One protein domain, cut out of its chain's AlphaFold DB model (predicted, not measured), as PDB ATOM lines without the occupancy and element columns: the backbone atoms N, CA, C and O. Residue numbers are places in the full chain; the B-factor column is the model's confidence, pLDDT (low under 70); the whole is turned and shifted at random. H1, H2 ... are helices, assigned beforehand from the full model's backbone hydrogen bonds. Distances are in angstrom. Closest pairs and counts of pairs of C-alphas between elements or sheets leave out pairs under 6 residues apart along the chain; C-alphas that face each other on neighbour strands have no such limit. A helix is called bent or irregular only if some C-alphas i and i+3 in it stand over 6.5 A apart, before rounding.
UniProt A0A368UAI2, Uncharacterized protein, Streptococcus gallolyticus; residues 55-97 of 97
ATOM      1  N   THR A  55      54.222 -20.592 -26.932       63.19
ATOM      2  CA  THR A  55      53.828 -20.035 -25.639       63.19
ATOM      3  C   THR A  55      54.122 -21.048 -24.527       63.19
ATOM      4  O   THR A  55      54.290 -22.245 -24.771       63.19
ATOM      5  N   LYS A  56      54.194 -20.596 -23.265       58.94
ATOM      6  CA  LYS A  56      54.400 -21.514 -22.126       58.94
ATOM      7  C   LYS A  56      53.416 -22.688 -22.150       58.94
ATOM      8  O   LYS A  56      53.827 -23.816 -21.902       58.94
ATOM      9  N   GLU A  57      52.162 -22.421 -22.504       56.34
ATOM     10  CA  GLU A  57      51.109 -23.429 -22.616       56.34
ATOM     11  C   GLU A  57      51.373 -24.433 -23.745       56.34
ATOM     12  O   GLU A  57      51.156 -25.631 -23.568       56.34
ATOM     13  N   GLU A  58      51.876 -23.986 -24.896       60.41
ATOM     14  CA  GLU A  58      52.268 -24.879 -25.995       60.41
ATOM     15  C   GLU A  58      53.482 -25.734 -25.624       60.41
ATOM     16  O   GLU A  58      53.496 -26.932 -25.900       60.41
ATOM     17  N   LEU A  59      54.449 -25.170 -24.898       62.75
ATOM     18  CA  LEU A  59      55.620 -25.907 -24.427       62.75
ATOM     19  C   LEU A  59      55.254 -26.985 -23.390       62.75
ATOM     20  O   LEU A  59      55.861 -28.060 -23.350       62.75
ATOM     21  N   GLU A  60      54.274 -26.712 -22.528       62.03
ATOM     22  CA  GLU A  60      53.731 -27.699 -21.591       62.03
ATOM     23  C   GLU A  60      52.944 -28.795 -22.312       62.03
ATOM     24  O   GLU A  60      53.141 -29.978 -22.023       62.03
ATOM     25  N   LYS A  61      52.132 -28.427 -23.311       62.03
ATOM     26  CA  LYS A  61      51.429 -29.390 -24.167       62.03
ATOM     27  C   LYS A  61      52.397 -30.278 -24.934       62.03
ATOM     28  O   LYS A  61      52.188 -31.483 -24.955       62.03
ATOM     29  N   GLU A  62      53.472 -29.737 -25.503       69.62
ATOM     30  CA  GLU A  62      54.493 -30.529 -26.196       69.62
ATOM     31  C   GLU A  62      55.210 -31.513 -25.265       69.62
ATOM     32  O   GLU A  62      55.480 -32.652 -25.653       69.62
ATOM     33  N   LYS A  63      55.513 -31.107 -24.024       70.56
ATOM     34  CA  LYS A  63      56.077 -32.019 -23.016       70.56
ATOM     35  C   LYS A  63      55.113 -33.157 -22.700       70.56
ATOM     36  O   LYS A  63      55.538 -34.313 -22.700       70.56
ATOM     37  N   LEU A  64      53.840 -32.834 -22.473       69.75
ATOM     38  CA  LEU A  64      52.792 -33.824 -22.234       69.75
ATOM     39  C   LEU A  64      52.642 -34.759 -23.439       69.75
ATOM     40  O   LEU A  64      52.609 -35.972 -23.274       69.75
ATOM     41  N   PHE A  65      52.647 -34.218 -24.658       67.06
ATOM     42  CA  PHE A  65      52.558 -34.999 -25.889       67.06
ATOM     43  C   PHE A  65      53.730 -35.967 -26.046       67.06
ATOM     44  O   PHE A  65      53.522 -37.132 -26.370       67.06
ATOM     45  N   LYS A  66      54.962 -35.518 -25.778       74.69
ATOM     46  CA  LYS A  66      56.147 -36.388 -25.806       74.69
ATOM     47  C   LYS A  66      56.079 -37.484 -24.750       74.69
ATOM     48  O   LYS A  66      56.486 -38.609 -25.022       74.69
ATOM     49  N   GLN A  67      55.566 -37.172 -23.563       75.31
ATOM     50  CA  GLN A  67      55.387 -38.161 -22.504       75.31
ATOM     51  C   GLN A  67      54.331 -39.205 -22.885       75.31
ATOM     52  O   GLN A  67      54.598 -40.396 -22.769       75.31
ATOM     53  N   LEU A  68      53.194 -38.770 -23.431       78.31
ATOM     54  CA  LEU A  68      52.149 -39.655 -23.946       78.31
ATOM     55  C   LEU A  68      52.660 -40.519 -25.103       78.31
ATOM     56  O   LEU A  68      52.383 -41.710 -25.146       78.31
ATOM     57  N   GLN A  69      53.449 -39.959 -26.024       77.12
ATOM     58  CA  GLN A  69      54.074 -40.737 -27.095       77.12
ATOM     59  C   GLN A  69      55.004 -41.821 -26.543       77.12
ATOM     60  O   GLN A  69      54.965 -42.949 -27.027       77.12
ATOM     61  N   LEU A  70      55.816 -41.505 -25.531       81.50
ATOM     62  CA  LEU A  70      56.676 -42.489 -24.873       81.50
ATOM     63  C   LEU A  70      55.863 -43.584 -24.177       81.50
ATOM     64  O   LEU A  70      56.199 -44.756 -24.307       81.50
ATOM     65  N   GLU A  71      54.793 -43.215 -23.476       80.31
ATOM     66  CA  GLU A  71      53.905 -44.159 -22.796       80.31
ATOM     67  C   GLU A  71      53.189 -45.079 -23.791       80.31
ATOM     68  O   GLU A  71      53.149 -46.290 -23.600       80.31
ATOM     69  N   VAL A  72      52.717 -44.532 -24.912       81.62
ATOM     70  CA  VAL A  72      52.119 -45.305 -26.005       81.62
ATOM     71  C   VAL A  72      53.138 -46.261 -26.629       81.62
ATOM     72  O   VAL A  72      52.825 -47.430 -26.829       81.62
ATOM     73  N   GLN A  73      54.363 -45.807 -26.908       82.00
ATOM     74  CA  GLN A  73      55.433 -46.675 -27.417       82.00
ATOM     75  C   GLN A  73      55.775 -47.795 -26.429       82.00
ATOM     76  O   GLN A  73      55.973 -48.938 -26.834       82.00
ATOM     77  N   GLN A  74      55.795 -47.488 -25.130       81.12
ATOM     78  CA  GLN A  74      56.009 -48.487 -24.091       81.12
ATOM     79  C   GLN A  74      54.849 -49.487 -24.025       81.12
ATOM     80  O   GLN A  74      55.102 -50.681 -23.930       81.12
ATOM     81  N   ALA A  75      53.601 -49.030 -24.154       77.94
ATOM     82  CA  ALA A  75      52.431 -49.902 -24.208       77.94
ATOM     83  C   ALA A  75      52.460 -50.827 -25.436       77.94
ATOM     84  O   ALA A  75      52.172 -52.013 -25.309       77.94
ATOM     85  N   TYR A  76      52.859 -50.321 -26.608       79.56
ATOM     86  CA  TYR A  76      53.073 -51.162 -27.789       79.56
ATOM     87  C   TYR A  76      54.139 -52.225 -27.533       79.56
ATOM     88  O   TYR A  76      53.909 -53.396 -27.818       79.56
ATOM     89  N   LYS A  77      55.263 -51.837 -26.929       81.19
ATOM     90  CA  LYS A  77      56.338 -52.765 -26.587       81.19
ATOM     91  C   LYS A  77      55.905 -53.814 -25.557       81.19
ATOM     92  O   LYS A  77      56.256 -54.977 -25.694       81.19
ATOM     93  N   ASP A  78      55.125 -53.430 -24.551       79.81
ATOM     94  CA  ASP A  78      54.594 -54.355 -23.547       79.81
ATOM     95  C   ASP A  78      53.608 -55.353 -24.174       79.81
ATOM     96  O   ASP A  78      53.619 -56.532 -23.817       79.81
ATOM     97  N   ILE A  79      52.816 -54.917 -25.161       75.81
ATOM     98  CA  ILE A  79      52.003 -55.815 -25.985       75.81
ATOM     99  C   ILE A  79      52.918 -56.752 -26.784       75.81
ATOM    100  O   ILE A  79      52.733 -57.957 -26.710       75.81
ATOM    101  N   GLU A  80      53.940 -56.264 -27.489       77.12
ATOM    102  CA  GLU A  80      54.870 -57.125 -28.246       77.12
ATOM    103  C   GLU A  80      55.632 -58.135 -27.364       77.12
ATOM    104  O   GLU A  80      55.874 -59.266 -27.783       77.12
ATOM    105  N   GLU A  81      55.971 -57.761 -26.128       82.06
ATOM    106  CA  GLU A  81      56.629 -58.619 -25.127       82.06
ATOM    107  C   GLU A  81      55.673 -59.609 -24.435       82.06
ATOM    108  O   GLU A  81      56.094 -60.405 -23.595       82.06
ATOM    109  N   GLY A  82      54.384 -59.572 -24.769       74.06
ATOM    110  CA  GLY A  82      53.378 -60.475 -24.230       74.06
ATOM    111  C   GLY A  82      52.855 -60.139 -22.840       74.06
ATOM    112  O   GLY A  82      52.244 -60.982 -22.179       74.06
ATOM    113  N   LYS A  83      53.041 -58.894 -22.397       71.31
ATOM    114  CA  LYS A  83      52.425 -58.334 -21.190       71.31
ATOM    115  C   LYS A  83      51.049 -57.763 -21.527       71.31
ATOM    116  O   LYS A  83      50.800 -56.563 -21.445       71.31
ATOM    117  N   TRP A  84      50.130 -58.641 -21.901       67.62
ATOM    118  CA  TRP A  84      48.715 -58.313 -22.059       67.62
ATOM    119  C   TRP A  84      47.957 -58.595 -20.766       67.62
ATOM    120  O   TRP A  84      48.151 -59.624 -20.122       67.62
ATOM    121  N   ILE A  85      47.053 -57.688 -20.412       73.19
ATOM    122  CA  ILE A  85      46.049 -57.932 -19.377       73.19
ATOM    123  C   ILE A  85      44.768 -58.450 -20.029       73.19
ATOM    124  O   ILE A  85      44.375 -57.997 -21.105       73.19
ATOM    125  N   SER A  86      44.110 -59.408 -19.381       76.19
ATOM    126  CA  SER A  86      42.815 -59.901 -19.846       76.19
ATOM    127  C   SER A  86      41.728 -58.829 -19.682       76.19
ATOM    128  O   SER A  86      41.836 -57.921 -18.851       76.19
ATOM    129  N   LEU A  87      40.651 -58.936 -20.464       76.31
ATOM    130  CA  LEU A  87      39.533 -57.985 -20.424       76.31
ATOM    131  C   LEU A  87      38.881 -57.904 -19.029       76.31
ATOM    132  O   LEU A  87      38.448 -56.829 -18.616       76.31
ATOM    133  N   GLU A  88      38.823 -59.021 -18.298       78.19
ATOM    134  CA  GLU A  88      38.331 -59.050 -16.914       78.19
ATOM    135  C   GLU A  88      39.238 -58.263 -15.966       78.19
ATOM    136  O   GLU A  88      38.753 -57.473 -15.157       78.19
ATOM    137  N   GLU A  89      40.554 -58.414 -16.100       75.62
ATOM    138  CA  GLU A  89      41.533 -57.732 -15.250       75.62
ATOM    139  C   GLU A  89      41.570 -56.222 -15.512       75.62
ATOM    140  O   GLU A  89      41.655 -55.421 -14.577       75.62
ATOM    141  N   ALA A  90      41.423 -55.821 -16.778       76.56
ATOM    142  CA  ALA A  90      41.273 -54.423 -17.165       76.56
ATOM    143  C   ALA A  90      40.005 -53.803 -16.552       76.56
ATOM    144  O   ALA A  90      40.061 -52.730 -15.949       76.56
ATOM    145  N   ARG A  91      38.867 -54.510 -16.628       77.75
ATOM    146  CA  ARG A  91      37.601 -54.064 -16.020       77.75
ATOM    147  C   ARG A  91      37.699 -53.959 -14.500       77.75
ATOM    148  O   ARG A  91      37.246 -52.968 -13.936       77.75
ATOM    149  N   ALA A  92      38.332 -54.925 -13.839       78.50
ATOM    150  CA  ALA A  92      38.513 -54.920 -12.389       78.50
ATOM    151  C   ALA A  92      39.418 -53.778 -11.887       78.50
ATOM    152  O   ALA A  92      39.273 -53.354 -10.738       78.50
ATOM    153  N   ARG A  93      40.342 -53.280 -12.722       75.69
ATOM    154  CA  ARG A  93      41.171 -52.098 -12.430       75.69
ATOM    155  C   ARG A  93      40.407 -50.790 -12.628       75.69
ATOM    156  O   ARG A  93      40.503 -49.913 -11.778       75.69
ATOM    157  N   CYS A  94      39.620 -50.671 -13.696       67.56
ATOM    158  CA  CYS A  94      38.811 -49.473 -13.947       67.56
ATOM    159  C   CYS A  94      37.616 -49.330 -12.992       67.56
ATOM    160  O   CYS A  94      37.163 -48.217 -12.773       67.56
ATOM    161  N   ALA A  95      37.117 -50.425 -12.411       69.25
ATOM    162  CA  ALA A  95      35.986 -50.407 -11.479       69.25
ATOM    163  C   ALA A  95      36.352 -50.051 -10.021       69.25
ATOM    164  O   ALA A  95      35.461 -49.977  -9.180       69.25
ATOM    165  N   ARG A  96      37.645 -49.883  -9.695       57.19
ATOM    166  CA  ARG A  96      38.124 -49.548  -8.336       57.19
ATOM    167  C   ARG A  96      38.525 -48.079  -8.139       57.19
ATOM    168  O   ARG A  96      38.962 -47.750  -7.038       57.19
ATOM    169  N   ASN A  97      38.386 -47.236  -9.162       51.25
ATOM    170  CA  ASN A  97      38.623 -45.790  -9.086       51.25
ATOM    171  C   ASN A  97      37.311 -45.013  -9.137       51.25
ATOM    172  O   ASN A  97      36.437 -45.410  -9.939       51.25
TER     173      ASN A  97
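AT A GLANCE: This is residues 55 to 97 of the 97 residues of an uncharacterized protein of Streptococcus gallolyticus (UniProt A0A368UAI2). The printed part is an open hook: one long helix, H1, makes the shaft, and beyond its end a link turns aside to a short helix, H2, which makes the tip. The two helices do not pack on each other, and there is no core between them. The printed part has 43 residues with two named helices, H1 then H2 along the chain, and no named strand; the class is all helix. The whole is extended, with a radius of gyration of the C-alphas of 14.8 A, and flat, spanning 43 by 27 by 8 A.

IN THESE COORDINATES: H1, residues 56 to 80, is the longest helix and measures 36.1 A from first to last C-alpha. It begins at C-alpha 56 at (54.400, -21.514, -22.126) and ends at C-alpha 80 at (54.870, -57.125, -28.246). H2, residues 87 to 94, measures 10.7 A and ends at C-alpha 94 at (38.811, -49.473, -13.947).

HOW THE PARTS SIT: H1 and H2 are apart, with no C-alpha of the one within 8 A of the other. Six residues make the short link between them. From its first to its last C-alpha, y falls along H1 and rises along H2. Neither helix is bent. In both H1 and H2 every O i to N i+4 pair is within hydrogen-bond range.

THE WHOLE: The two C-alphas farthest apart are those of Thr 55 and Glu 88, at 42.9 A. Residues 55 to 74, 76 to 82 and 85 to 97 stand free. The printed part has no cut and ends at residue 97, the chain's last residue. The mean pLDDT of the printed part is 72.4; 15 residues are under 70, namely 55 to 62, 64 to 65, 84 and 94 to 97.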